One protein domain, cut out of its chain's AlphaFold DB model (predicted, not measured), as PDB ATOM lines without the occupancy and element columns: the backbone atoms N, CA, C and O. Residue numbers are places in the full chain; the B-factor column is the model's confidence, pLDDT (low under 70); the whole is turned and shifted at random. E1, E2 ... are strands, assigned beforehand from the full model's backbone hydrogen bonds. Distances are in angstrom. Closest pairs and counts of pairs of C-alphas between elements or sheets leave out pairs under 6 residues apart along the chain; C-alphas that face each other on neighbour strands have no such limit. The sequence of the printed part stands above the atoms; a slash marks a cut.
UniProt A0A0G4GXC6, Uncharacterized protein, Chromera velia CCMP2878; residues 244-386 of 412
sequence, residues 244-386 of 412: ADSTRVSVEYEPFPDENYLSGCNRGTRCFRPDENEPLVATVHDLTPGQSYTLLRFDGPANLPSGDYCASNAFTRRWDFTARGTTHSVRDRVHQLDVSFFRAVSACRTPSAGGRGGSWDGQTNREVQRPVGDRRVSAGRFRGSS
ATOM      1  N   ALA A 244     283.063 316.521 407.797       82.31
ATOM      2  CA  ALA A 244     282.768 315.171 407.311       82.31
ATOM      3  C   ALA A 244     281.538 314.534 407.991       82.31
ATOM      4  O   ALA A 244     280.926 313.638 407.424       82.31
ATOM      5  N   ASP A 245     281.185 314.991 409.195       85.19
ATOM      6  CA  ASP A 245     280.013 314.563 409.961       85.19
ATOM      7  C   ASP A 245     278.824 315.534 409.866       85.19
ATOM      8  O   ASP A 245     277.801 315.295 410.514       85.19
ATOM      9  N   SER A 246     278.950 316.617 409.086       91.88
ATOM     10  CA  SER A 246     277.840 317.512 408.759       91.88
ATOM     11  C   SER A 246     276.924 316.876 407.725       91.88
ATOM     12  O   SER A 246     277.371 316.170 406.822       91.88
ATOM     13  N   THR A 247     275.637 317.182 407.832       94.62
ATOM     14  CA  THR A 247     274.668 316.877 406.783       94.62
ATOM     15  C   THR A 247     273.941 318.140 406.340       94.62
ATOM     16  O   THR A 247     273.823 319.107 407.102       94.62
ATOM     17  N   ARG A 248     273.463 318.142 405.091       96.19
ATOM     18  CA  ARG A 248     272.763 319.287 404.518       96.19
ATOM     19  C   ARG A 248     271.467 319.528 405.281       96.19
ATOM     20  O   ARG A 248     270.692 318.608 405.543       96.19
ATOM     21  N   VAL A 249     271.219 320.794 405.578       97.50
ATOM     22  CA  VAL A 249     269.923 321.275 406.047       97.50
ATOM     23  C   VAL A 249     269.364 322.193 404.970       97.50
ATOM     24  O   VAL A 249     270.096 323.054 404.497       97.50
ATOM     25  N   SER A 250     268.104 322.019 404.584       97.19
ATOM     26  CA  SER A 250     267.348 323.033 403.846       97.19
ATOM     27  C   SER A 250     266.369 323.722 404.788       97.19
ATOM     28  O   SER A 250     265.943 323.150 405.792       97.19
ATOM     29  N   VAL A 251     266.033 324.968 404.485       95.69
ATOM     30  CA  VAL A 251     265.040 325.753 405.213       95.69
ATOM     31  C   VAL A 251     264.008 326.257 404.222       95.69
ATOM     32  O   VAL A 251     264.360 326.756 403.161       95.69
ATOM     33  N   GLU A 252     262.736 326.138 404.569       91.44
ATOM     34  CA  GLU A 252     261.611 326.473 403.701       91.44
ATOM     35  C   GLU A 252     260.535 327.210 404.496       91.44
ATOM     36  O   GLU A 252     260.348 326.942 405.680       91.44
ATOM     37  N   TYR A 253     259.805 328.125 403.862       85.25
ATOM     38  CA  TYR A 253     258.604 328.712 404.460       85.25
ATOM     39  C   TYR A 253     257.490 327.674 404.607       85.25
ATOM     40  O   TYR A 253     257.261 326.889 403.683       85.25
ATOM     41  N   GLU A 254     256.764 327.718 405.729       81.56
ATOM     42  CA  GLU A 254     255.567 326.900 405.935       81.56
ATOM     43  C   GLU A 254     254.392 327.691 406.556       81.56
ATOM     44  O   GLU A 254     254.510 328.179 407.676       81.56
ATOM     45  N   PRO A 255     253.208 327.754 405.915       75.56
ATOM     46  CA  PRO A 255     252.880 327.126 404.639       75.56
ATOM     47  C   PRO A 255     253.739 327.684 403.505       75.56
ATOM     48  O   PRO A 255     254.291 328.779 403.620       75.56
ATOM     49  N   PHE A 256     253.853 326.914 402.417       69.56
ATOM     50  CA  PHE A 256     254.428 327.441 401.184       69.56
ATOM     51  C   PHE A 256     253.737 328.779 400.895       69.56
ATOM     52  O   PHE A 256     252.499 328.822 400.959       69.56
ATOM     53  N   PRO A 257     254.484 329.871 400.664       65.12
ATOM     54  CA  PRO A 257     253.860 331.176 400.567       65.12
ATOM     55  C   PRO A 257     252.880 331.145 399.394       65.12
ATOM     56  O   PRO A 257     253.214 330.642 398.320       65.12
ATOM     57  N   ASP A 258     251.660 331.639 399.589       59.84
ATOM     58  CA  ASP A 258     250.753 331.783 398.454       59.84
ATOM     59  C   ASP A 258     251.270 332.878 397.503       59.84
ATOM     60  O   ASP A 258     252.163 333.657 397.838       59.84
ATOM     61  N   GLU A 259     250.701 332.974 396.306       56.53
ATOM     62  CA  GLU A 259     251.114 333.956 395.297       56.53
ATOM     63  C   GLU A 259     251.073 335.423 395.771       56.53
ATOM     64  O   GLU A 259     251.835 336.248 395.263       56.53
ATOM     65  N   ASN A 260     250.260 335.747 396.780       52.28
ATOM     66  CA  ASN A 260     250.200 337.069 397.406       52.28
ATOM     67  C   ASN A 260     251.291 337.258 398.481       52.28
ATOM     68  O   ASN A 260     251.743 338.383 398.705       52.28
ATOM     69  N   TYR A 261     251.757 336.174 399.110       51.97
ATOM     70  CA  TYR A 261     252.784 336.149 400.161       51.97
ATOM     71  C   TYR A 261     254.185 335.742 399.676       51.97
ATOM     72  O   TYR A 261     255.155 335.914 400.411       51.97
ATOM     73  N   LEU A 262     254.344 335.273 398.433       50.62
ATOM     74  CA  LEU A 262     255.634 334.854 397.856       50.62
ATOM     75  C   LEU A 262     256.646 335.985 397.701       50.62
ATOM     76  O   LEU A 262     257.838 335.716 397.557       50.62
ATOM     77  N   SER A 263     256.174 337.229 397.746       49.94
ATOM     78  CA  SER A 263     257.050 338.377 397.895       49.94
ATOM     79  C   SER A 263     257.286 338.693 399.378       49.94
ATOM     80  O   SER A 263     258.401 338.995 399.763       49.94
ATOM     81  N   GLY A 264     256.293 338.550 400.256       46.38
ATOM     82  CA  GLY A 264     256.325 339.038 401.640       46.38
ATOM     83  C   GLY A 264     255.674 340.416 401.806       46.38
ATOM     84  O   GLY A 264     255.462 340.847 402.926       46.38
ATOM     85  N   CYS A 265     255.267 341.086 400.717       51.38
ATOM     86  CA  CYS A 265     254.488 342.325 400.778       51.38
ATOM     87  C   CYS A 265     253.170 342.202 400.007       51.38
ATOM     88  O   CYS A 265     253.169 341.892 398.815       51.38
ATOM     89  N   ASN A 266     252.060 342.628 400.615       42.22
ATOM     90  CA  ASN A 266     250.899 343.049 399.833       42.22
ATOM     91  C   ASN A 266     251.228 344.370 399.119       42.22
ATOM     92  O   ASN A 266     251.677 345.331 399.751       42.22
ATOM     93  N   ARG A 267     250.981 344.434 397.801       41.47
ATOM     94  CA  ARG A 267     251.077 345.654 396.975       41.47
ATOM     95  C   ARG A 267     250.246 346.789 397.599       41.47
ATOM     96  O   ARG A 267     249.053 346.890 397.339       41.47
ATOM     97  N   GLY A 268     250.873 347.649 398.404       41.59
ATOM     98  CA  GLY A 268     250.266 348.882 398.925       41.59
ATOM     99  C   GLY A 268     250.094 349.000 400.445       41.59
ATOM    100  O   GLY A 268     249.696 350.065 400.907       41.59
ATOM    101  N   THR A 269     250.436 347.992 401.253       41.50
ATOM    102  CA  THR A 269     250.361 348.096 402.725       41.50
ATOM    103  C   THR A 269     251.531 347.376 403.375       41.50
ATOM    104  O   THR A 269     251.721 346.199 403.100       41.50
ATOM    105  N   ARG A 270     252.290 348.115 404.204       46.78
ATOM    106  CA  ARG A 270     253.442 347.706 405.036       46.78
ATOM    107  C   ARG A 270     253.953 346.290 404.748       46.78
ATOM    108  O   ARG A 270     253.409 345.319 405.257       46.78
ATOM    109  N   CYS A 271     255.038 346.245 403.981       53.91
ATOM    110  CA  CYS A 271     255.811 345.058 403.620       53.91
ATOM    111  C   CYS A 271     256.180 344.136 404.779       53.91
ATOM    112  O   CYS A 271     256.444 342.969 404.564       53.91
ATOM    113  N   PHE A 272     256.198 344.677 405.989       57.84
ATOM    114  CA  PHE A 272     256.535 343.975 407.202       57.84
ATOM    115  C   PHE A 272     255.710 344.564 408.330       57.84
ATOM    116  O   PHE A 272     255.582 345.793 408.444       57.84
ATOM    117  N   ARG A 273     255.169 343.710 409.196       53.94
ATOM    118  CA  ARG A 273     254.901 344.144 410.563       53.94
ATOM    119  C   ARG A 273     256.235 344.030 411.287       53.94
ATOM    120  O   ARG A 273     256.771 342.928 411.317       53.94
ATOM    121  N   PRO A 274     256.814 345.126 411.813       52.06
ATOM    122  CA  PRO A 274     257.921 345.002 412.755       52.06
ATOM    123  C   PRO A 274     257.570 343.914 413.779       52.06
ATOM    124  O   PRO A 274     256.415 343.855 414.210       52.06
ATOM    125  N   ASP A 275     258.527 343.043 414.087       60.84
ATOM    126  CA  ASP A 275     258.388 341.941 415.049       60.84
ATOM    127  C   ASP A 275     257.619 340.691 414.569       60.84
ATOM    128  O   ASP A 275     257.194 339.863 415.382       60.84
ATOM    129  N   GLU A 276     257.443 340.501 413.256       73.50
ATOM    130  CA  GLU A 276     256.861 339.265 412.726       73.50
ATOM    131  C   GLU A 276     257.883 338.115 412.692       73.50
ATOM    132  O   GLU A 276     259.027 338.247 412.246       73.50
ATOM    133  N   ASN A 277     257.443 336.969 413.212       84.75
ATOM    134  CA  ASN A 277     258.193 335.725 413.194       84.75
ATOM    135  C   ASN A 277     257.706 334.855 412.037       84.75
ATOM    136  O   ASN A 277     256.561 334.385 412.063       84.75
ATOM    137  N   GLU A 278     258.600 334.577 411.100       84.50
ATOM    138  CA  GLU A 278     258.359 333.761 409.922       84.50
ATOM    139  C   GLU A 278     258.316 332.276 410.293       84.50
ATOM    140  O   GLU A 278     259.247 331.782 410.939       84.50
ATOM    141  N   PRO A 279     257.243 331.552 409.936       89.69
ATOM    142  CA  PRO A 279     257.163 330.118 410.149       89.69
ATOM    143  C   PRO A 279     257.984 329.377 409.090       89.69
ATOM    144  O   PRO A 279     257.792 329.555 407.884       89.69
ATOM    145  N   LEU A 280     258.898 328.534 409.557       90.88
ATOM    146  CA  LEU A 280     259.821 327.789 408.716       90.88
ATOM    147  C   LEU A 280     259.800 326.298 409.044       90.88
ATOM    148  O   LEU A 280     259.523 325.888 410.174       90.88
ATOM    149  N   VAL A 281     260.187 325.496 408.060       94.94
ATOM    150  CA  VAL A 281     260.563 324.093 408.217       94.94
ATOM    151  C   VAL A 281     262.038 323.958 407.893       94.94
ATOM    152  O   VAL A 281     262.461 324.295 406.791       94.94
ATOM    153  N   ALA A 282     262.814 323.448 408.845       97.50
ATOM    154  CA  ALA A 282     264.182 323.018 408.602       97.50
ATOM    155  C   ALA A 282     264.187 321.505 408.366       97.50
ATOM    156  O   ALA A 282     263.764 320.744 409.240       97.50
ATOM    157  N   THR A 283     264.664 321.071 407.202       98.00
ATOM    158  CA  THR A 283     264.759 319.657 406.822       98.00
ATOM    159  C   THR A 283     266.215 319.239 406.757       98.00
ATOM    160  O   THR A 283     267.004 319.797 406.002       98.00
ATOM    161  N   VAL A 284     266.567 318.238 407.551       98.19
ATOM    162  CA  VAL A 284     267.864 317.572 407.529       98.19
ATOM    163  C   VAL A 284     267.822 316.456 406.490       98.19
ATOM    164  O   VAL A 284     266.889 315.652 406.504       98.19
ATOM    165  N   HIS A 285     268.819 316.408 405.612       96.31
ATOM    166  CA  HIS A 285     268.904 315.475 404.485       96.31
ATOM    167  C   HIS A 285     269.955 314.389 404.710       96.31
ATOM    168  O   HIS A 285     270.624 314.368 405.744       96.31
ATOM    169  N   ASP A 286     270.071 313.472 403.748       94.44
ATOM    170  CA  ASP A 286     271.133 312.461 403.649       94.44
ATOM    171  C   ASP A 286     271.353 311.648 404.940       94.44
ATOM    172  O   ASP A 286     272.464 311.246 405.292       94.44
ATOM    173  N   LEU A 287     270.265 311.400 405.672       96.69
ATOM    174  CA  LEU A 287     270.299 310.682 406.938       96.69
ATOM    175  C   LEU A 287     270.405 309.172 406.719       96.69
ATOM    176  O   LEU A 287     269.808 308.599 405.807       96.69
ATOM    177  N   THR A 288     271.110 308.499 407.624       97.50
ATOM    178  CA  THR A 288     271.147 307.038 407.691       97.50
ATOM    179  C   THR A 288     270.136 306.552 408.734       97.50
ATOM    180  O   THR A 288     270.288 306.885 409.913       97.50
ATOM    181  N   PRO A 289     269.119 305.751 408.360       98.00
ATOM    182  CA  PRO A 289     268.143 305.232 409.314       98.00
ATOM    183  C   PRO A 289     268.802 304.510 410.498       98.00
ATOM    184  O   PRO A 289     269.711 303.700 410.324       98.00
ATOM    185  N   GLY A 290     268.342 304.809 411.712       97.06
ATOM    186  CA  GLY A 290     268.875 304.272 412.966       97.06
ATOM    187  C   GLY A 290     270.071 305.035 413.550       97.06
ATOM    188  O   GLY A 290     270.384 304.827 414.720       97.06
ATOM    189  N   GLN A 291     270.713 305.936 412.796       97.25
ATOM    190  CA  GLN A 291     271.744 306.835 413.330       97.25
ATOM    191  C   GLN A 291     271.105 308.010 414.082       97.25
ATOM    192  O   GLN A 291     270.006 308.462 413.746       97.25
ATOM    193  N   SER A 292     271.799 308.511 415.104       96.75
ATOM    194  CA  SER A 292     271.367 309.681 415.873       96.75
ATOM    195  C   SER A 292     272.062 310.947 415.386       96.75
ATOM    196  O   SER A 292     273.260 310.942 415.099       96.75
ATOM    197  N   TYR A 293     271.312 312.043 415.359       96.94
ATOM    198  CA  TYR A 293     271.729 313.342 414.848       96.94
ATOM    199  C   TYR A 293     271.325 314.457 415.809       96.94
ATOM    200  O   TYR A 293     270.407 314.302 416.621       96.94
ATOM    201  N   THR A 294     272.003 315.593 415.678       96.88
ATOM    202  CA  THR A 294     271.656 316.840 416.356       96.88
ATOM    203  C   THR A 294     271.525 317.951 415.320       96.88
ATOM    204  O   THR A 294     272.467 318.219 414.576       96.88
ATOM    205  N   LEU A 295     270.368 318.611 415.296       97.31
ATOM    206  CA  LEU A 295     270.131 319.856 414.569       97.31
ATOM    207  C   LEU A 295     270.233 321.032 415.545       97.31
ATOM    208  O   LEU A 295     269.647 321.005 416.627       97.31
ATOM    209  N   LEU A 296     270.970 322.069 415.162       96.31
ATOM    210  CA  LEU A 296     271.222 323.269 415.955       96.31
ATOM    211  C   LEU A 296     270.796 324.502 415.163       96.31
ATOM    212  O   LEU A 296     271.057 324.576 413.962       96.31
ATOM    213  N   ARG A 297     270.195 325.477 415.849       96.56
ATOM    214  CA  ARG A 297     269.965 326.825 415.318       96.56
ATOM    215  C   ARG A 297     270.868 327.824 416.017       96.56
ATOM    216  O   ARG A 297     270.930 327.824 417.244       96.56
ATOM    217  N   PHE A 298     271.483 328.713 415.253       95.38
ATOM    218  CA  PHE A 298     272.197 329.888 415.742       95.38
ATOM    219  C   PHE A 298     271.533 331.132 415.161       95.38
ATOM    220  O   PHE A 298     271.251 331.156 413.967       95.38
ATOM    221  N   ASP A 299     271.308 332.157 415.976       93.94
ATOM    222  CA  ASP A 299     270.769 333.434 415.502       93.94
ATOM    223  C   ASP A 299     271.879 334.488 415.533       93.94
ATOM    224  O   ASP A 299     272.502 334.709 416.571       93.94
ATOM    225  N   GLY A 300     272.134 335.137 414.402       91.38
ATOM    226  CA  GLY A 300     273.161 336.161 414.225       91.38
ATOM    227  C   GLY A 300     274.525 335.609 413.776       91.38
ATOM    228  O   GLY A 300     275.002 334.618 414.338       91.38
ATOM    229  N   PRO A 301     275.206 336.248 412.798       89.62
ATOM    230  CA  PRO A 301     276.470 335.744 412.238       89.62
ATOM    231  C   PRO A 301     277.605 335.567 413.252       89.62
ATOM    232  O   PRO A 301     278.486 334.739 413.047       89.62
ATOM    233  N   ALA A 302     277.602 336.329 414.348       89.19
ATOM    234  CA  ALA A 302     278.620 336.239 415.395       89.19
ATOM    235  C   ALA A 302     278.480 334.991 416.290       89.19
ATOM    236  O   ALA A 302     279.434 334.626 416.973       89.19
ATOM    237  N   ASN A 303     277.308 334.348 416.299       91.12
ATOM    238  CA  ASN A 303     277.026 333.198 417.162       91.12
ATOM    239  C   ASN A 303     277.286 331.851 416.474       91.12
ATOM    240  O   ASN A 303     277.319 330.823 417.152       91.12
ATOM    241  N   LEU A 304     277.475 331.835 415.151       92.00
ATOM    242  CA  LEU A 304     277.851 330.621 414.433       92.00
ATOM    243  C   LEU A 304     279.346 330.334 414.672       92.00
ATOM    244  O   LEU A 304     280.187 331.146 414.286       92.00
ATOM    245  N   PRO A 305     279.713 329.205 415.304       90.56
ATOM    246  CA  PRO A 305     281.113 328.885 415.536       90.56
ATOM    247  C   PRO A 305     281.792 328.452 414.229       90.56
ATOM    248  O   PRO A 305     281.194 327.752 413.411       90.56
ATOM    249  N   SER A 306     283.078 328.768 414.088       85.06
ATOM    250  CA  SER A 306     283.922 328.352 412.956       85.06
ATOM    251  C   SER A 306     284.377 326.883 413.008       85.06
ATOM    252  O   SER A 306     285.325 326.483 412.342       85.06
ATOM    253  N   GLY A 307     283.767 326.062 413.863       82.75
ATOM    254  CA  GLY A 307     284.279 324.731 414.169       82.75
ATOM    255  C   GLY A 307     283.228 323.820 414.777       82.75
ATOM    256  O   GLY A 307     282.195 323.548 414.169       82.75
ATOM    257  N   ASP A 308     283.502 323.289 415.969       87.69
ATOM    258  CA  ASP A 308     282.630 322.281 416.561       87.69
ATOM    259  C   ASP A 308     281.292 322.850 417.051       87.69
ATOM    260  O   ASP A 308     281.196 323.385 418.156       87.69
ATOM    261  N   TYR A 309     280.243 322.686 416.235       90.75
ATOM    262  CA  TYR A 309     278.878 323.088 416.577       90.75
ATOM    263  C   TYR A 309     278.412 322.494 417.912       90.75
ATOM    264  O   TYR A 309     277.731 323.180 418.670       90.75
ATOM    265  N   CYS A 310     278.814 321.259 418.233       89.31
ATOM    266  CA  CYS A 310     278.417 320.576 419.463       89.31
ATOM    267  C   CYS A 310     279.102 321.122 420.718       89.31
ATOM    268  O   CYS A 310     278.573 320.964 421.818       89.31
ATOM    269  N   ALA A 311     280.282 321.728 420.565       88.38
ATOM    270  CA  ALA A 311     281.017 322.345 421.662       88.38
ATOM    271  C   ALA A 311     280.539 323.776 421.950       88.38
ATOM    272  O   ALA A 311     280.824 324.318 423.017       88.38
ATOM    273  N   SER A 312     279.817 324.392 421.010       86.69
ATOM    274  CA  SER A 312     279.275 325.735 421.181       86.69
ATOM    275  C   SER A 312     278.062 325.729 422.108       86.69
ATOM    276  O   SER A 312     277.156 324.910 421.976       86.69
ATOM    277  N   ASN A 313     278.011 326.697 423.019       86.06
ATOM    278  CA  ASN A 313     276.820 327.024 423.800       86.06
ATOM    279  C   ASN A 313     276.003 328.169 423.171       86.06
ATOM    280  O   ASN A 313     274.981 328.556 423.728       86.06
ATOM    281  N   ALA A 314     276.422 328.700 422.017       90.88
ATOM    282  CA  ALA A 314     275.785 329.847 421.368       90.88
ATOM    283  C   ALA A 314     274.543 329.482 420.531       90.88
ATOM    284  O   ALA A 314     273.910 330.366 419.954       90.88
ATOM    285  N   PHE A 315     274.173 328.197 420.450       93.00
ATOM    286  CA  PHE A 315     272.932 327.795 419.789       93.00
ATOM    287  C   PHE A 315     271.712 328.319 420.560       93.00
ATOM    288  O   PHE A 315     271.663 328.310 421.792       93.00
ATOM    289  N   THR A 316     270.687 328.740 419.827       93.62
ATOM    290  CA  THR A 316     269.416 329.236 420.368       93.62
ATOM    291  C   THR A 316     268.326 328.160 420.389       93.62
ATOM    292  O   THR A 316     267.374 328.250 421.181       93.62
ATOM    293  N   ARG A 317     268.474 327.110 419.565       94.69
ATOM    294  CA  ARG A 317     267.640 325.895 419.555       94.69
ATOM    295  C   ARG A 317     268.480 324.649 419.289       94.69
ATOM    296  O   ARG A 317     269.493 324.722 418.591       94.69
ATOM    297  N   ARG A 318     268.022 323.515 419.820       94.69
ATOM    298  CA  ARG A 318     268.597 322.185 419.605       94.69
ATOM    299  C   ARG A 318     267.482 321.151 419.446       94.69
ATOM    300  O   ARG A 318     266.503 321.190 420.188       94.69
ATOM    301  N   TRP A 319     267.671 320.219 418.520       95.81
ATOM    302  CA  TRP A 319     266.829 319.038 418.341       95.81
ATOM    303  C   TRP A 319     267.724 317.807 418.215       95.81
ATOM    304  O   TRP A 319     268.526 317.714 417.288       95.81
ATOM    305  N   ASP A 320     267.589 316.871 419.151       95.38
ATOM    306  CA  ASP A 320     268.261 315.572 419.102       95.38
ATOM    307  C   ASP A 320     267.262 314.511 418.639       95.38
ATOM    308  O   ASP A 320     266.171 314.401 419.199       95.38
ATOM    309  N   PHE A 321     267.626 313.713 417.637       95.75
ATOM    310  CA  PHE A 321     266.721 312.709 417.080       95.75
ATOM    311  C   PHE A 321     267.467 311.493 416.524       95.75
ATOM    312  O   PHE A 321     268.635 311.567 416.149       95.75
ATOM    313  N   THR A 322     266.768 310.360 416.433       97.06
ATOM    314  CA  THR A 322     267.224 309.182 415.682       97.06
ATOM    315  C   THR A 322     266.511 309.152 414.339       97.06
ATOM    316  O   THR A 322     265.277 309.180 414.282       97.06
ATOM    317  N   ALA A 323     267.278 309.101 413.252       97.50
ATOM    318  CA  ALA A 323     266.746 309.113 411.900       97.50
ATOM    319  C   ALA A 323     265.870 307.879 411.648       97.50
ATOM    320  O   ALA A 323     266.298 306.740 411.832       97.50
ATOM    321  N   ARG A 324     264.628 308.105 411.212       97.69
ATOM    322  CA  ARG A 324     263.698 307.035 410.801       97.69
ATOM    323  C   ARG A 324     263.720 306.777 409.295       97.69
ATOM    324  O   ARG A 324     263.243 305.742 408.848       97.69
ATOM    325  N   GLY A 325     264.259 307.720 408.531       97.25
ATOM    326  CA  GLY A 325     264.379 307.686 407.080       97.25
ATOM    327  C   GLY A 325     265.600 308.487 406.644       97.25
ATOM    328  O   GLY A 325     266.495 308.729 407.454       97.25
ATOM    329  N   THR A 326     265.617 308.911 405.384       96.75
ATOM    330  CA  THR A 326     266.707 309.712 404.806       96.75
ATOM    331  C   THR A 326     266.571 311.210 405.065       96.75
ATOM    332  O   THR A 326     267.504 311.959 404.789       96.75
ATOM    333  N   THR A 327     265.438 311.652 405.616       97.88
ATOM    334  CA  THR A 327     265.197 313.046 405.995       97.88
ATOM    335  C   THR A 327     264.511 313.162 407.359       97.88
ATOM    336  O   THR A 327     263.878 312.216 407.845       97.88
ATOM    337  N   HIS A 328     264.662 314.318 408.006       97.50
ATOM    338  CA  HIS A 328     263.958 314.684 409.236       97.50
ATOM    339  C   HIS A 328     263.669 316.183 409.241       97.50
ATOM    340  O   HIS A 328     264.578 316.975 409.019       97.50
ATOM    341  N   SER A 329     262.427 316.570 409.524       97.31
ATOM    342  CA  SER A 329     262.007 317.971 409.481       97.31
ATOM    343  C   SER A 329     261.536 318.452 410.846       97.31
ATOM    344  O   SER A 329     260.783 317.755 411.528       97.31
ATOM    345  N   VAL A 330     261.925 319.673 411.204       96.69
ATOM    346  CA  VAL A 330     261.428 320.388 412.383       96.69
ATOM    347  C   VAL A 330     260.779 321.694 411.950       96.69
ATOM    348  O   VAL A 330     261.231 322.346 411.011       96.69
ATOM    349  N   ARG A 331     259.711 322.080 412.647       95.62
ATOM    350  CA  ARG A 331     259.083 323.393 412.478       95.62
ATOM    351  C   ARG A 331     259.711 324.368 413.452       95.62
ATOM    352  O   ARG A 331     259.903 324.032 414.622       95.62
ATOM    353  N   ASP A 332     259.972 325.576 412.990       94.88
ATOM    354  CA  ASP A 332     260.518 326.638 413.816       94.88
ATOM    355  C   ASP A 332     260.004 328.009 413.371       94.88
ATOM    356  O   ASP A 332     259.276 328.140 412.385       94.88
ATOM    357  N   ARG A 333     260.348 329.041 414.138       92.00
ATOM    358  CA  ARG A 333     260.072 330.427 413.793       92.00
ATOM    359  C   ARG A 333     261.315 331.282 413.954       92.00
ATOM    360  O   ARG A 333     262.007 331.189 414.974       92.00
ATOM    361  N   VAL A 334     261.548 332.141 412.973       89.94
ATOM    362  CA  VAL A 334     262.671 333.084 412.960       89.94
ATOM    363  C   VAL A 334     262.161 334.499 412.778       89.94
ATOM    364  O   VAL A 334     261.128 334.723 412.152       89.94
ATOM    365  N   HIS A 335     262.878 335.462 413.331       86.50
ATOM    366  CA  HIS A 335     262.499 336.855 413.210       86.50
ATOM    367  C   HIS A 335     262.891 337.396 411.832       86.50
ATOM    368  O   HIS A 335     264.029 337.223 411.409       86.50
ATOM    369  N   GLN A 336     261.985 338.098 411.146       80.19
ATOM    370  CA  GLN A 336     262.161 338.535 409.748       80.19
ATOM    371  C   GLN A 336     263.410 339.419 409.466       80.19
ATOM    372  O   GLN A 336     263.839 339.540 408.317       80.19
ATOM    373  N   LEU A 337     263.978 340.060 410.496       83.81
ATOM    374  CA  LEU A 337     265.167 340.923 410.385       83.81
ATOM    375  C   LEU A 337     266.453 340.254 410.886       83.81
ATOM    376  O   LEU A 337     267.505 340.897 410.918       83.81
ATOM    377  N   ASP A 338     266.374 338.994 411.302       87.94
ATOM    378  CA  ASP A 338     267.533 338.251 411.778       87.94
ATOM    379  C   ASP A 338     268.217 337.491 410.633       87.94
ATOM    380  O   ASP A 338     267.772 337.465 409.482       87.94
ATOM    381  N   VAL A 339     269.346 336.880 410.968       93.88
ATOM    382  CA  VAL A 339     269.980 335.835 410.167       93.88
ATOM    383  C   VAL A 339     270.027 334.605 411.053       93.88
ATOM    384  O   VAL A 339     270.560 334.682 412.161       93.88
ATOM    385  N   SER A 340     269.493 333.483 410.585       96.25
ATOM    386  CA  SER A 340     269.475 332.235 411.351       96.25
ATOM    387  C   SER A 340     270.189 331.130 410.585       96.25
ATOM    388  O   SER A 340     269.989 330.950 409.385       96.25
ATOM    389  N   PHE A 341     271.004 330.356 411.291       97.00
ATOM    390  CA  PHE A 341     271.800 329.268 410.738       97.00
ATOM    391  C   PHE A 341     271.350 327.951 411.348       97.00
ATOM    392  O   PHE A 341     271.456 327.756 412.557       97.00
ATOM    393  N   PHE A 342     270.898 327.035 410.506       97.31
ATOM    394  CA  PHE A 342     270.562 325.670 410.864       97.31
ATOM    395  C   PHE A 342     271.710 324.753 410.443       97.31
ATOM    396  O   PHE A 342     272.109 324.734 409.277       97.31
ATOM    397  N   ARG A 343     272.282 324.017 411.397       96.75
ATOM    398  CA  ARG A 343     273.403 323.094 411.163       96.75
ATOM    399  C   ARG A 343     273.088 321.747 411.785       96.75
ATOM    400  O   ARG A 343     272.683 321.687 412.943       96.75
ATOM    401  N   ALA A 344     273.278 320.680 411.019       96.19
ATOM    402  CA  ALA A 344     273.047 319.323 411.480       96.19
ATOM    403  C   ALA A 344     274.333 318.504 411.419       96.19
ATOM    404  O   ALA A 344     275.090 318.572 410.450       96.19
ATOM    405  N   VAL A 345     274.560 317.726 412.469       95.44
ATOM    406  CA  VAL A 345     275.707 316.829 412.614       95.44
ATOM    407  C   VAL A 345     275.260 315.497 413.200       95.44
ATOM    408  O   VAL A 345     274.153 315.372 413.735       95.44
ATOM    409  N   SER A 346     276.135 314.497 413.125       94.69
ATOM    410  CA  SER A 346     276.008 313.292 413.954       94.69
ATOM    411  C   SER A 346     275.870 313.674 415.434       94.69
ATOM    412  O   SER A 346     276.427 314.686 415.860       94.69
ATOM    413  N   ALA A 347     275.114 312.889 416.207       93.56
ATOM    414  CA  ALA A 347     274.665 313.266 417.549       93.56
ATOM    415  C   ALA A 347     275.757 313.915 418.414       93.56
ATOM    416  O   ALA A 347     276.778 313.300 418.742       93.56
ATOM    417  N   CYS A 348     275.495 315.148 418.846       90.88
ATOM    418  CA  CYS A 348     276.327 315.831 419.816       90.88
ATOM    419  C   CYS A 348     276.312 315.044 421.122       90.88
ATOM    420  O   CYS A 348     275.238 314.737 421.649       90.88
ATOM    421  N   ARG A 349     277.493 314.773 421.695       84.25
ATOM    422  CA  ARG A 349     277.587 314.158 423.023       84.25
ATOM    423  C   ARG A 349     276.781 315.002 424.002       84.25
ATOM    424  O   ARG A 349     277.122 316.153 424.265       84.25
ATOM    425  N   THR A 350     275.699 314.445 424.531       65.50
ATOM    426  CA  THR A 350     275.014 315.055 425.663       65.50
ATOM    427  C   THR A 350     276.021 315.047 426.813       65.50
ATOM    428  O   THR A 350     276.567 313.975 427.102       65.50
ATOM    429  N   PRO A 351     276.326 316.188 427.459       57.25
ATOM    430  CA  PRO A 351     277.080 316.161 428.703       57.25
ATOM    431  C   PRO A 351     276.389 315.151 429.613       57.25
ATOM    432  O   PRO A 351     275.169 315.213 429.769       57.25
ATOM    433  N   SER A 352     277.134 314.169 430.120       48.34
ATOM    434  CA  SER A 352     276.596 313.121 430.983       48.34
ATOM    435  C   SER A 352     275.846 313.784 432.133       48.34
ATOM    436  O   SER A 352     276.459 314.356 433.034       48.34
ATOM    437  N   ALA A 353     274.516 313.777 432.050       47.94
ATOM    438  CA  ALA A 353     273.664 314.473 432.989       47.94
ATOM    439  C   ALA A 353     273.750 313.756 434.335       47.94
ATOM    440  O   ALA A 353     273.105 312.731 434.558       47.94
ATOM    441  N   GLY A 354     274.523 314.318 435.262       44.41
ATOM    442  CA  GLY A 354     274.312 314.106 436.688       44.41
ATOM    443  C   GLY A 354     272.979 314.735 437.096       44.41
ATOM    444  O   GLY A 354     272.964 315.779 437.734       44.41
ATOM    445  N   GLY A 355     271.857 314.138 436.684       44.12
ATOM    446  CA  GLY A 355     270.513 314.555 437.088       44.12
ATOM    447  C   GLY A 355     269.528 314.749 435.935       44.12
ATOM    448  O   GLY A 355     269.574 315.745 435.229       44.12
ATOM    449  N   ARG A 356     268.566 313.816 435.851       42.28
ATOM    450  CA  ARG A 356     267.299 313.847 435.086       42.28
ATOM    451  C   ARG A 356     267.440 313.884 433.556       42.28
ATOM    452  O   ARG A 356     267.499 314.936 432.936       42.28
ATOM    453  N   GLY A 357     267.384 312.692 432.954       41.44
ATOM    454  CA  GLY A 357     267.263 312.479 431.509       41.44
ATOM    455  C   GLY A 357     265.931 312.977 430.943       41.44
ATOM    456  O   GLY A 357     264.986 312.206 430.798       41.44
ATOM    457  N   GLY A 358     265.860 314.271 430.641       48.41
ATOM    458  CA  GLY A 358     264.831 314.855 429.784       48.41
ATOM    459  C   GLY A 358     265.301 314.902 428.329       48.41
ATOM    460  O   GLY A 358     266.468 315.183 428.064       48.41
ATOM    461  N   SER A 359     264.393 314.628 427.392       51.47
ATOM    462  CA  SER A 359     264.609 314.859 425.959       51.47
ATOM    463  C   SER A 359     264.827 316.355 425.693       51.47
ATOM    464  O   SER A 359     264.060 317.183 426.191       51.47
ATOM    465  N   TRP A 360     265.856 316.701 424.913       54.72
ATOM    466  CA  TRP A 360     266.176 318.080 424.504       54.72
ATOM    467  C   TRP A 360     265.353 318.570 423.300       54.72
ATOM    468  O   TRP A 360     265.662 319.619 422.745       54.72
ATOM    469  N   ASP A 361     264.308 317.846 422.894       56.47
ATOM    470  CA  ASP A 361     263.506 318.185 421.715       56.47
ATOM    471  C   ASP A 361     262.881 319.594 421.817       56.47
ATOM    472  O   ASP A 361     262.067 319.872 422.702       56.47
ATOM    473  N   GLY A 362     263.323 320.509 420.947       58.62
ATOM    474  CA  GLY A 362     262.856 321.897 420.887       58.62
ATOM    475  C   GLY A 362     263.271 322.780 422.069       58.62
ATOM    476  O   GLY A 362     262.722 323.875 422.235       58.62
ATOM    477  N   GLN A 363     264.216 322.346 422.907       59.59
ATOM    478  CA  GLN A 363     264.621 323.132 424.069       59.59
ATOM    479  C   GLN A 363     265.442 324.361 423.663       59.59
ATOM    480  O   GLN A 363     266.351 324.326 422.833       59.59
ATOM    481  N   THR A 364     265.106 325.487 424.286       59.84
ATOM    482  CA  THR A 364     265.809 326.758 424.126       59.84
ATOM    483  C   THR A 364     267.002 326.783 425.076       59.84
ATOM    484  O   THR A 364     266.812 326.495 426.262       59.84
ATOM    485  N   ASN A 365     268.193 327.189 424.631       54.09
ATOM    486  CA  ASN A 365     269.257 327.490 425.587       54.09
ATOM    487  C   ASN A 365     268.864 328.749 426.387       54.09
ATOM    488  O   ASN A 365     268.921 329.866 425.870       54.09
ATOM    489  N   ARG A 366     268.401 328.565 427.634       49.44
ATOM    490  CA  ARG A 366     267.893 329.652 428.496       49.44
ATOM    491  C   ARG A 366     268.945 330.727 428.770       49.44
ATOM    492  O   ARG A 366     268.575 331.863 429.036       49.44
ATOM    493  N   GLU A 367     270.228 330.390 428.680       46.88
ATOM    494  CA  GLU A 367     271.332 331.317 428.942       46.88
ATOM    495  C   GLU A 367     271.581 332.291 427.773       46.88
ATOM    496  O   GLU A 367     272.099 333.388 427.973       46.88
ATOM    497  N   VAL A 368     271.124 331.941 426.563       52.50
ATOM    498  CA  VAL A 368     271.229 332.779 425.351       52.50
ATOM    499  C   VAL A 368     269.977 333.644 425.145       52.50
ATOM    500  O   VAL A 368     269.923 334.440 424.213       52.50
ATOM    501  N   GLN A 369     268.997 333.607 426.063       44.84
ATOM    502  CA  GLN A 369     267.960 334.647 426.163       44.84
ATOM    503  C   GLN A 369     268.550 335.968 426.690       44.84
ATOM    504  O   GLN A 369     268.058 336.563 427.647       44.84
ATOM    505  N   ARG A 370     269.609 336.479 426.060       40.41
ATOM    506  CA  ARG A 370     269.775 337.926 426.029       40.41
ATOM    507  C   ARG A 370     268.637 338.464 425.168       40.41
ATOM    508  O   ARG A 370     268.316 337.830 424.161       40.41
ATOM    509  N   PRO A 371     268.004 339.589 425.538       38.69
ATOM    510  CA  PRO A 371     267.124 340.249 424.597       38.69
ATOM    511  C   PRO A 371     267.975 340.468 423.349       38.69
ATOM    512  O   PRO A 371     269.031 341.098 423.430       38.69
ATOM    513  N   VAL A 372     267.562 339.891 422.218       45.22
ATOM    514  CA  VAL A 372     267.867 340.489 420.920       45.22
ATOM    515  C   VAL A 372     267.414 341.924 421.123       45.22
ATOM    516  O   VAL A 372     266.214 342.143 421.277       45.22
ATOM    517  N   GLY A 373     268.369 342.818 421.414       42.22
ATOM    518  CA  GLY A 373     268.078 344.108 422.031       42.22
ATOM    519  C   GLY A 373     266.979 344.744 421.217       42.22
ATOM    520  O   GLY A 373     267.180 344.833 420.013       42.22
ATOM    521  N   ASP A 374     265.840 345.018 421.868       43.03
ATOM    522  CA  ASP A 374     264.557 345.439 421.300       43.03
ATOM    523  C   ASP A 374     264.801 346.197 419.990       43.03
ATOM    524  O   ASP A 374     265.029 347.408 419.992       43.03
ATOM    525  N   ARG A 375     264.875 345.460 418.865       51.62
ATOM    526  CA  ARG A 375     265.167 346.014 417.540       51.62
ATOM    527  C   ARG A 375     263.864 346.617 417.048       51.62
ATOM    528  O   ARG A 375     263.380 346.319 415.964       51.62
ATOM    529  N   ARG A 376     263.345 347.583 417.804       43.75
ATOM    530  CA  ARG A 376     262.510 348.651 417.263       43.75
ATOM    531  C   ARG A 376     263.396 349.587 416.459       43.75
ATOM    532  O   ARG A 376     263.412 350.795 416.666       43.75
ATOM    533  N   VAL A 377     264.119 349.017 415.504       45.50
ATOM    534  CA  VAL A 377     264.592 349.747 414.350       45.50
ATOM    535  C   VAL A 377     263.321 350.006 413.552       45.50
ATOM    536  O   VAL A 377     262.872 349.196 412.744       45.50
ATOM    537  N   SER A 378     262.617 351.073 413.924       39.56
ATOM    538  CA  SER A 378     261.365 351.439 413.287       39.56
ATOM    539  C   SER A 378     261.632 351.588 411.795       39.56
ATOM    540  O   SER A 378     262.507 352.360 411.414       39.56
ATOM    541  N   ALA A 379     260.852 350.902 410.959       41.91
ATOM    542  CA  ALA A 379     260.898 350.969 409.495       41.91
ATOM    543  C   ALA A 379     260.573 352.372 408.907       41.91
ATOM    544  O   ALA A 379     260.104 352.495 407.777       41.91
ATOM    545  N   GLY A 380     260.761 353.448 409.675       38.94
ATOM    546  CA  GLY A 380     260.550 354.833 409.293       38.94
ATOM    547  C   GLY A 380     261.864 355.611 409.290       38.94
ATOM    548  O   GLY A 380     262.377 355.945 410.346       38.94
ATOM    549  N   ARG A 381     262.344 355.955 408.087       43.22
ATOM    550  CA  ARG A 381     263.375 356.973 407.795       43.22
ATOM    551  C   ARG A 381     264.584 356.985 408.748       43.22
ATOM    552  O   ARG A 381     264.718 357.876 409.583       43.22
ATOM    553  N   PHE A 382     265.510 356.072 408.486       54.53
ATOM    554  CA  PHE A 382     266.897 356.114 408.948       54.53
ATOM    555  C   PHE A 382     267.563 357.444 408.570       54.53
ATOM    556  O   PHE A 382     267.489 357.885 407.418       54.53
ATOM    557  N   ARG A 383     268.191 358.111 409.538       51.22
ATOM    558  CA  ARG A 383     268.897 359.388 409.333       51.22
ATOM    559  C   ARG A 383     270.134 359.460 410.235       51.22
ATOM    560  O   ARG A 383     270.210 360.339 411.086       51.22
ATOM    561  N   GLY A 384     271.119 358.572 410.072       61.47
ATOM    562  CA  GLY A 384     272.357 358.709 410.850       61.47
ATOM    563  C   GLY A 384     273.488 357.729 410.546       61.47
ATOM    564  O   GLY A 384     273.279 356.616 410.080       61.47
ATOM    565  N   SER A 385     274.714 358.155 410.862       66.75
ATOM    566  CA  SER A 385     275.950 357.360 410.794       66.75
ATOM    567  C   SER A 385     276.081 356.311 411.907       66.75
ATOM    568  O   SER A 385     276.886 355.391 411.763       66.75
ATOM    569  N   SER A 386     275.323 356.440 413.001       74.62
ATOM    570  CA  SER A 386     275.345 355.522 414.149       74.62
ATOM    571  C   SER A 386     274.675 354.181 413.841       74.62
ATOM    572  O   SER A 386     275.243 353.136 414.122       74.62
TER     573      SER A 386
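This is residues 244 to 386 of the 412 residues of an uncharacterized protein of Chromera velia CCMP2878 (UniProt A0A0G4GXC6). Little of this chain is regular: a small sandwich of two three-stranded antiparallel sheets, E4-E3-E6 and E1-E2-E5, face to face, with long loops; residues 351 to 358 and 380 to 386 stick out. The printed part has 143 residues, no named helix and six strands, E1 to E6 in chain order, holding 43 residues: all strand. It is only just loose, close to compact, radius of gyration of the C-alphas 17.7 A, spanning 51 by 36 by 29 A.

Find E3, residues 292 to 299, 23.8 A long, E4, 317 to 322, and E6, 339 to 346, ending at (276.008, 313.292, 413.954). E1, 249 to 253, begins at (269.923, 321.275, 406.047); E2 is 277 to 284, E5 328 to 335.

Within hydrogen-bond range you find N 295 and O 319 of E3 and E4, 2.9 A; N 296 and O 343 of E3 and E6, 2.8 A; N 250 and O 283 of E1 and E2, 2.9 A; N 280 and O 332 of E2 and E5, 2.9 A. Between the sheets, the closest C-alphas of E1 and E6 are Val 249 and Arg 343, 6.4 A.

The printed part has no cut; links E1 to E2 and E3 to E4 are long. Look for pLDDT under 70 at residues 256 to 275 and 350 to 385.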